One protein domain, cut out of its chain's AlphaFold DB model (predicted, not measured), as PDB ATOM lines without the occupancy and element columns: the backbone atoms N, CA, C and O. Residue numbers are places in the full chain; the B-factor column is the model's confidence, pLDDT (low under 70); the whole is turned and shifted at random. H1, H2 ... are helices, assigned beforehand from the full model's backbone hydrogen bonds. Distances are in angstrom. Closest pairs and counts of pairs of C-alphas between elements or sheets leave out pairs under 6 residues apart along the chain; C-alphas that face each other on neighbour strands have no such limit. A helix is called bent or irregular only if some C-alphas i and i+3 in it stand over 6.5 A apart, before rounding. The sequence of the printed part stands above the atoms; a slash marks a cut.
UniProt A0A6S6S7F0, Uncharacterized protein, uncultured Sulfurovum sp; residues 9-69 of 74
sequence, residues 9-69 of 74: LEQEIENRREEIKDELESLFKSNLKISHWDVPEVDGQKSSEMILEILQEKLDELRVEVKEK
ATOM      1  N   LEU A   9      -9.018 -34.796  33.665       91.81
ATOM      2  CA  LEU A   9     -10.343 -34.882  33.052       91.81
ATOM      3  C   LEU A   9     -10.609 -33.710  32.101       91.81
ATOM      4  O   LEU A   9     -11.036 -33.925  30.972       91.81
ATOM      5  N   GLU A  10     -10.342 -32.477  32.536       93.25
ATOM      6  CA  GLU A  10     -10.525 -31.289  31.693       93.25
ATOM      7  C   GLU A  10      -9.649 -31.351  30.437       93.25
ATOM      8  O   GLU A  10     -10.111 -30.998  29.355       93.25
ATOM      9  N   GLN A  11      -8.414 -31.853  30.558       93.50
ATOM     10  CA  GLN A  11      -7.526 -32.056  29.408       93.50
ATOM     11  C   GLN A  11      -8.051 -33.128  28.447       93.50
ATOM     12  O   GLN A  11      -8.029 -32.913  27.241       93.50
ATOM     13  N   GLU A  12      -8.541 -34.263  28.953       94.00
ATOM     14  CA  GLU A  12      -9.106 -35.326  28.108       94.00
ATOM     15  C   GLU A  12     -10.347 -34.844  27.342       94.00
ATOM     16  O   GLU A  12     -10.467 -35.087  26.142       94.00
ATOM     17  N   ILE A  13     -11.248 -34.113  28.006       94.81
ATOM     18  CA  ILE A  13     -12.432 -33.537  27.354       94.81
ATOM     19  C   ILE A  13     -12.039 -32.477  26.322       94.81
ATOM     20  O   ILE A  13     -12.625 -32.440  25.241       94.81
ATOM     21  N   GLU A  14     -11.034 -31.645  26.610       95.19
ATOM     22  CA  GLU A  14     -10.521 -30.675  25.638       95.19
ATOM     23  C   GLU A  14      -9.937 -31.370  24.405       95.19
ATOM     24  O   GLU A  14     -10.239 -30.979  23.280       95.19
ATOM     25  N   ASN A  15      -9.168 -32.444  24.596       94.75
ATOM     26  CA  ASN A  15      -8.580 -33.204  23.491       94.75
ATOM     27  C   ASN A  15      -9.644 -33.844  22.585       94.75
ATOM     28  O   ASN A  15      -9.412 -34.005  21.389       94.75
ATOM     29  N   ARG A  16     -10.814 -34.180  23.139       96.50
ATOM     30  CA  ARG A  16     -11.961 -34.747  22.408       96.50
ATOM     31  C   ARG A  16     -12.920 -33.700  21.855       96.50
ATOM     32  O   ARG A  16     -13.887 -34.058  21.192       96.50
ATOM     33  N   ARG A  17     -12.695 -32.410  22.124       95.69
ATOM     34  CA  ARG A  17     -13.637 -31.336  21.779       95.69
ATOM     35  C   ARG A  17     -14.043 -31.360  20.309       95.69
ATOM     36  O   ARG A  17     -15.226 -31.216  20.015       95.69
ATOM     37  N   GLU A  18     -13.073 -31.486  19.410       96.94
ATOM     38  CA  GLU A  18     -13.342 -31.465  17.969       96.94
ATOM     39  C   GLU A  18     -14.022 -32.760  17.508       96.94
ATOM     40  O   GLU A  18     -15.009 -32.683  16.790       96.94
ATOM     41  N   GLU A  19     -13.614 -33.921  18.034       97.12
ATOM     42  CA  GLU A  19     -14.286 -35.207  17.777       97.12
ATOM     43  C   GLU A  19     -15.775 -35.150  18.166       97.12
ATOM     44  O   GLU A  19     -16.646 -35.482  17.365       97.12
ATOM     45  N   ILE A  20     -16.091 -34.618  19.352       97.38
ATOM     46  CA  ILE A  20     -17.476 -34.467  19.833       97.38
ATOM     47  C   ILE A  20     -18.298 -33.548  18.913       97.38
ATOM     48  O   ILE A  20     -19.483 -33.797  18.669       97.38
ATOM     49  N   LYS A  21     -17.700 -32.462  18.406       97.31
ATOM     50  CA  LYS A  21     -18.381 -31.554  17.471       97.31
ATOM     51  C   LYS A  21     -18.631 -32.226  16.123       97.31
ATOM     52  O   LYS A  21     -19.736 -32.102  15.596       97.31
ATOM     53  N   ASP A  22     -17.642 -32.944  15.600       97.56
ATOM     54  CA  ASP A  22     -17.728 -33.644  14.318       97.56
ATOM     55  C   ASP A  22     -18.801 -34.742  14.346       97.56
ATOM     56  O   ASP A  22     -19.543 -34.933  13.374       97.56
ATOM     57  N   GLU A  23     -18.941 -35.444  15.472       97.44
ATOM     58  CA  GLU A  23     -19.999 -36.436  15.680       97.44
ATOM     59  C   GLU A  23     -21.395 -35.796  15.673       97.44
ATOM     60  O   GLU A  23     -22.302 -36.292  14.992       97.44
ATOM     61  N   LEU A  24     -21.574 -34.661  16.360       97.25
ATOM     62  CA  LEU A  24     -22.843 -33.928  16.363       97.25
ATOM     63  C   LEU A  24     -23.184 -33.375  14.969       97.25
ATOM     64  O   LEU A  24     -24.332 -33.466  14.524       97.25
ATOM     65  N   GLU A  25     -22.193 -32.845  14.250       96.19
ATOM     66  CA  GLU A  25     -22.374 -32.375  12.875       96.19
ATOM     67  C   GLU A  25     -22.739 -33.532  11.931       96.19
ATOM     68  O   GLU A  25     -23.610 -33.392  11.063       96.19
ATOM     69  N   SER A  26     -22.122 -34.700  12.113       95.81
ATOM     70  CA  SER A  26     -22.431 -35.907  11.341       95.81
ATOM     71  C   SER A  26     -23.867 -36.375  11.574       95.81
ATOM     72  O   SER A  26     -24.569 -36.704  10.610       95.81
ATOM     73  N   LEU A  27     -24.342 -36.336  12.824       94.50
ATOM     74  CA  LEU A  27     -25.734 -36.624  13.165       94.50
ATOM     75  C   LEU A  27     -26.690 -35.659  12.450       94.50
ATOM     76  O   LEU A  27     -27.618 -36.112  11.775       94.50
ATOM     77  N   PHE A  28     -26.430 -34.352  12.500       93.81
ATOM     78  CA  PHE A  28     -27.219 -33.350  11.776       93.81
ATOM     79  C   PHE A  28     -27.264 -33.624  10.261       93.81
ATOM     80  O   PHE A  28     -28.339 -33.752   9.667       93.81
ATOM     81  N   LYS A  29     -26.096 -33.802   9.631       91.12
ATOM     82  CA  LYS A  29     -25.972 -34.046   8.184       91.12
ATOM     83  C   LYS A  29     -26.644 -35.343   7.736       91.12
ATOM     84  O   LYS A  29     -27.185 -35.394   6.632       91.12
ATOM     85  N   SER A  30     -26.604 -36.395   8.553       90.31
ATOM     86  CA  SER A  30     -27.279 -37.660   8.234       90.31
ATOM     87  C   SER A  30     -28.801 -37.502   8.143       90.31
ATOM     88  O   SER A  30     -29.408 -38.048   7.224       90.31
ATOM     89  N   ASN A  31     -29.397 -36.676   9.008       87.31
ATOM     90  CA  ASN A  31     -30.835 -36.407   9.008       87.31
ATOM     91  C   ASN A  31     -31.260 -35.478   7.858       87.31
ATOM     92  O   ASN A  31     -32.310 -35.691   7.255       87.31
ATOM     93  N   LEU A  32     -30.411 -34.521   7.464       83.00
ATOM     94  CA  LEU A  32     -30.645 -33.683   6.278       83.00
ATOM     95  C   LEU A  32     -30.739 -34.477   4.967       83.00
ATOM     96  O   LEU A  32     -31.467 -34.095   4.050       83.00
ATOM     97  N   LYS A  33     -29.982 -35.575   4.851       71.50
ATOM     98  CA  LYS A  33     -30.001 -36.431   3.654       71.50
ATOM     99  C   LYS A  33     -31.321 -37.189   3.502       71.50
ATOM    100  O   LYS A  33     -31.738 -37.418   2.372       71.50
ATOM    101  N   ILE A  34     -31.968 -37.549   4.612       62.19
ATOM    102  CA  ILE A  34     -33.263 -38.246   4.613       62.19
ATOM    103  C   ILE A  34     -34.359 -37.295   4.116       62.19
ATOM    104  O   ILE A  34     -35.119 -37.646   3.218       62.19
ATOM    105  N   SER A  35     -34.382 -36.049   4.605       58.66
ATOM    106  CA  SER A  35     -35.431 -35.082   4.250       58.66
ATOM    107  C   SER A  35     -35.425 -34.664   2.774       58.66
ATOM    108  O   SER A  35     -36.474 -34.321   2.237       58.66
ATOM    109  N   HIS A  36     -34.269 -34.710   2.103       55.56
ATOM    110  CA  HIS A  36     -34.158 -34.435   0.663       55.56
ATOM    111  C   HIS A  36     -34.641 -35.588  -0.232       55.56
ATOM    112  O   HIS A  36     -34.901 -35.358  -1.413       55.56
ATOM    113  N   TRP A  37     -34.723 -36.820   0.282       55.84
ATOM    114  CA  TRP A  37     -35.072 -37.991  -0.529       55.84
ATOM    115  C   TRP A  37     -36.588 -38.208  -0.638       55.84
ATOM    116  O   TRP A  37     -37.056 -38.706  -1.660       55.84
ATOM    117  N   ASP A  38     -37.348 -37.773   0.372       59.34
ATOM    118  CA  ASP A  38     -38.768 -38.118   0.500       59.34
ATOM    119  C   ASP A  38     -39.748 -37.061  -0.038       59.34
ATOM    120  O   ASP A  38     -40.890 -37.406  -0.345       59.34
ATOM    121  N   VAL A  39     -39.354 -35.787  -0.189       59.62
ATOM    122  CA  VAL A  39     -40.272 -34.728  -0.658       59.62
ATOM    123  C   VAL A  39     -39.548 -33.716  -1.575       59.62
ATOM    124  O   VAL A  39     -38.715 -32.942  -1.108       59.62
ATOM    125  N   PRO A  40     -39.869 -33.665  -2.884       59.47
ATOM    126  CA  PRO A  40     -39.165 -32.832  -3.872       59.47
ATOM    127  C   PRO A  40     -39.409 -31.314  -3.749       59.47
ATOM    128  O   PRO A  40     -38.749 -30.535  -4.432       59.47
ATOM    129  N   GLU A  41     -40.334 -30.885  -2.887       59.47
ATOM    130  CA  GLU A  41     -40.717 -29.477  -2.660       59.47
ATOM    131  C   GLU A  41     -40.142 -28.905  -1.352       59.47
ATOM    132  O   GLU A  41     -40.561 -27.846  -0.881       59.47
ATOM    133  N   VAL A  42     -39.207 -29.619  -0.723       65.56
ATOM    134  CA  VAL A  42     -38.667 -29.236   0.582       65.56
ATOM    135  C   VAL A  42     -37.807 -27.984   0.467       65.56
ATOM    136  O   VAL A  42     -36.756 -27.972  -0.172       65.56
ATOM    137  N   ASP A  43     -38.238 -26.937   1.166       75.75
ATOM    138  CA  ASP A  43     -37.383 -25.815   1.526       75.75
ATOM    139  C   ASP A  43     -36.250 -26.336   2.425       75.75
ATOM    140  O   ASP A  43     -36.436 -26.612   3.615       75.75
ATOM    141  N   GLY A  44     -35.067 -26.511   1.830       78.19
ATOM    142  CA  GLY A  44     -33.893 -27.046   2.515       78.19
ATOM    143  C   GLY A  44     -33.476 -26.225   3.737       78.19
ATOM    144  O   GLY A  44     -32.942 -26.800   4.689       78.19
ATOM    145  N   GLN A  45     -33.765 -24.918   3.760       84.25
ATOM    146  CA  GLN A  45     -33.516 -24.074   4.928       84.25
ATOM    147  C   GLN A  45     -34.457 -24.462   6.069       84.25
ATOM    148  O   GLN A  45     -33.998 -24.761   7.170       84.25
ATOM    149  N   LYS A  46     -35.760 -24.557   5.786       86.88
ATOM    150  CA  LYS A  46     -36.767 -24.927   6.788       86.88
ATOM    151  C   LYS A  46     -36.506 -26.310   7.386       86.88
ATOM    152  O   LYS A  46     -36.599 -26.483   8.597       86.88
ATOM    153  N   SER A  47     -36.139 -27.297   6.569       85.88
ATOM    154  CA  SER A  47     -35.773 -28.623   7.090       85.88
ATOM    155  C   SER A  47     -34.514 -28.597   7.950       85.88
ATOM    156  O   SER A  47     -34.467 -29.288   8.965       85.88
ATOM    157  N   SER A  48     -33.518 -27.784   7.588       89.44
ATOM    158  CA  SER A  48     -32.310 -27.605   8.402       89.44
ATOM    159  C   SER A  48     -32.636 -27.022   9.775       89.44
ATOM    160  O   SER A  48     -32.147 -27.526  10.782       89.44
ATOM    161  N   GLU A  49     -33.497 -26.006   9.822       92.31
ATOM    162  CA  GLU A  49     -33.944 -25.375  11.067       92.31
ATOM    163  C   GLU A  49     -34.713 -26.357  11.957       92.31
ATOM    164  O   GLU A  49     -34.390 -26.485  13.135       92.31
ATOM    165  N   MET A  50     -35.649 -27.123  11.389       91.88
ATOM    166  CA  MET A  50     -36.421 -28.123  12.139       91.88
ATOM    167  C   MET A  50     -35.538 -29.235  12.723       91.88
ATOM    168  O   MET A  50     -35.734 -29.650  13.862       91.88
ATOM    169  N   ILE A  51     -34.552 -29.728  11.965       92.44
ATOM    170  CA  ILE A  51     -33.621 -30.748  12.475       92.44
ATOM    171  C   ILE A  51     -32.763 -30.161  13.600       92.44
ATOM    172  O   ILE A  51     -32.534 -30.828  14.608       92.44
ATOM    173  N   LEU A  52     -32.291 -28.921  13.447       95.12
ATOM    174  CA  LEU A  52     -31.494 -28.259  14.476       95.12
ATOM    175  C   LEU A  52     -32.299 -28.042  15.766       95.12
ATOM    176  O   LEU A  52     -31.758 -28.249  16.849       95.12
ATOM    177  N   GLU A  53     -33.579 -27.679  15.652       96.75
ATOM    178  CA  GLU A  53     -34.495 -27.536  16.788       96.75
ATOM    179  C   GLU A  53     -34.634 -28.855  17.563       96.75
ATOM    180  O   GLU A  53     -34.398 -28.873  18.769       96.75
ATOM    181  N   ILE A  54     -34.855 -29.981  16.874       96.88
ATOM    182  CA  ILE A  54     -34.922 -31.317  17.500       96.88
ATOM    183  C   ILE A  54     -33.611 -31.675  18.221       96.88
ATOM    184  O   ILE A  54     -33.622 -32.209  19.334       96.88
ATOM    185  N   LEU A  55     -32.456 -31.388  17.608       96.94
ATOM    186  CA  LEU A  55     -31.159 -31.629  18.250       96.94
ATOM    187  C   LEU A  55     -30.990 -30.766  19.506       96.94
ATOM    188  O   LEU A  55     -30.483 -31.254  20.518       96.94
ATOM    189  N   GLN A  56     -31.430 -29.507  19.465       97.81
ATOM    190  CA  GLN A  56     -31.365 -28.604  20.611       97.81
ATOM    191  C   GLN A  56     -32.283 -29.066  21.749       97.81
ATOM    192  O   GLN A  56     -31.821 -29.126  22.889       97.81
ATOM    193  N   GLU A  57     -33.518 -29.472  21.448       98.12
ATOM    194  CA  GLU A  57     -34.445 -30.053  22.429       98.12
ATOM    195  C   GLU A  57     -33.807 -31.247  23.149       98.12
ATOM    196  O   GLU A  57     -33.783 -31.300  24.383       98.12
ATOM    197  N   LYS A  58     -33.186 -32.169  22.400       97.88
ATOM    198  CA  LYS A  58     -32.527 -33.326  23.016       97.88
ATOM    199  C   LYS A  58     -31.315 -32.936  23.865       97.88
ATOM    200  O   LYS A  58     -31.093 -33.517  24.929       97.88
ATOM    201  N   LEU A  59     -30.524 -31.952  23.435       97.75
ATOM    202  CA  LEU A  59     -29.417 -31.426  24.241       97.75
ATOM    203  C   LEU A  59     -29.916 -30.807  25.553       97.75
ATOM    204  O   LEU A  59     -29.255 -30.952  26.583       97.75
ATOM    205  N   ASP A  60     -31.069 -30.143  25.538       98.25
ATOM    206  CA  ASP A  60     -31.687 -29.586  26.742       98.25
ATOM    207  C   ASP A  60     -32.167 -30.670  27.710       98.25
ATOM    208  O   ASP A  60     -31.909 -30.563  28.912       98.25
ATOM    209  N   GLU A  61     -32.747 -31.760  27.208       97.75
ATOM    210  CA  GLU A  61     -33.053 -32.938  28.028       97.75
ATOM    211  C   GLU A  61     -31.789 -33.525  28.669       97.75
ATOM    212  O   GLU A  61     -31.742 -33.714  29.885       97.75
ATOM    213  N   LEU A  62     -30.728 -33.750  27.887       97.25
ATOM    214  CA  LEU A  62     -29.462 -34.295  28.393       97.25
ATOM    215  C   LEU A  62     -28.857 -33.405  29.490       97.25
ATOM    216  O   LEU A  62     -28.338 -33.906  30.489       97.25
ATOM    217  N   ARG A  63     -28.963 -32.075  29.355       96.69
ATOM    218  CA  ARG A  63     -28.533 -31.127  30.400       96.69
ATOM    219  C   ARG A  63     -29.304 -31.326  31.704       96.69
ATOM    220  O   ARG A  63     -28.706 -31.191  32.774       96.69
ATOM    221  N   VAL A  64     -30.605 -31.606  31.638       97.62
ATOM    222  CA  VAL A  64     -31.415 -31.926  32.823       97.62
ATOM    223  C   VAL A  64     -30.948 -33.247  33.428       97.62
ATOM    224  O   VAL A  64     -30.635 -33.296  34.614       97.62
ATOM    225  N   GLU A  65     -30.800 -34.287  32.615       96.69
ATOM    226  CA  GLU A  65     -30.408 -35.624  33.072       96.69
ATOM    227  C   GLU A  65     -29.025 -35.659  33.748       96.69
ATOM    228  O   GLU A  65     -28.840 -36.342  34.759       96.69
ATOM    229  N   VAL A  66     -28.061 -34.877  33.248       95.31
ATOM    230  CA  VAL A  66     -26.739 -34.710  33.879       95.31
ATOM    231  C   VAL A  66     -26.859 -34.045  35.251       95.31
ATOM    232  O   VAL A  66     -26.231 -34.499  36.207       95.31
ATOM    233  N   LYS A  67     -27.689 -33.003  35.389       95.12
ATOM    234  CA  LYS A  67     -27.939 -32.349  36.690       95.12
ATOM    235  C   LYS A  67     -28.628 -33.286  37.678       95.12
ATOM    236  O   LYS A  67     -28.378 -33.200  38.877       95.12
ATOM    237  N   GLU A  68     -29.460 -34.188  37.170       96.06
ATOM    238  CA  GLU A  68     -30.106 -35.253  37.938       96.06
ATOM    239  C   GLU A  68     -29.172 -36.430  38.253       96.06
ATOM    240  O   GLU A  68     -29.617 -37.402  38.861       96.06
ATOM    241  N   LYS A  69     -27.884 -36.360  37.876       93.44
ATOM    242  CA  LYS A  69     -26.874 -37.401  38.127       93.44
ATOM    243  C   LYS A  69     -27.240 -38.766  37.527       93.44
ATOM    244  O   LYS A  69     -26.725 -39.788  37.969       93.44
TER     245      LYS A  69
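This is residues 9 to 69 of the 74 residues of an uncharacterized protein of uncultured Sulfurovum sp (UniProt A0A6S6S7F0). The longest helix, H3, is one arm of an open V, and H2 is the other; the two meet toward the turn of residues 39 to 43 and spread apart from there. The short helix H1 prolongs the H2 arm at the open end of the V, turned out of the line of H2, and residues 9 to 23 of the one arm and 56 to 69 of the other stick out free. The printed part has 61 residues with three named helices, in the order H1, H2, H3, and no named strand; the class is all helix. The whole is loose, with a radius of gyration of the C-alphas of 15.0 A, and elongated, spanning 47 by 26 by 15 A.

Start at H3, residues 44 to 67, and look for its partner H2, residues 17 to 38. The two touch, with 9 pairs of C-alphas within 8 A; the closest are the C-alphas of Leu 32 and Ser 48, 6.7 A apart. Their lines stand at a steep tilt of 44 degrees, and they run opposite ways as a helical hairpin. H2 touches H3 with residues 28 to 36 alone, and H3 touches H2 with residues 44 to 55 alone. Their centres are 12.4 A apart. Beyond H2 toward the first printed residue is H1, residues 9 to 15; H1 and H2 meet only through their link. H1 and H3 are apart. In the backbone of H1 and H3, every O i to N i+4 pair is within hydrogen-bond range; in H2, 15 of 18 are.

Find C-alpha 44 at (-33.893, -27.046, 2.515), where H3 begins; from there the helix runs 35.1 A over 24 residues to C-alpha 67 at (-27.939, -32.349, 36.690). H2 has 22 residues and measures 33.6 A from C-alpha 17 to C-alpha 38, which you find at (-38.768, -38.118, 0.500). H1 has 7 residues and begins at C-alpha 9, at (-10.343, -34.882, 33.052). No helix is bent or irregular.

The two C-alphas farthest apart are those of Leu 9 and Glu 41, 47.2 A. The first and last printed C-alphas, those of Leu 9 and Lys 69, are 17.5 A apart. The printed part has no cut, and both links are tight: one residue between H1 and H2, five between H2 and H3. Residues 37 to 42 stand free, as do residues 9 to 23 and 56 to 69. The mean pLDDT of the printed part is 88.3; look at residues 34 to 42 for the nine residues under 70.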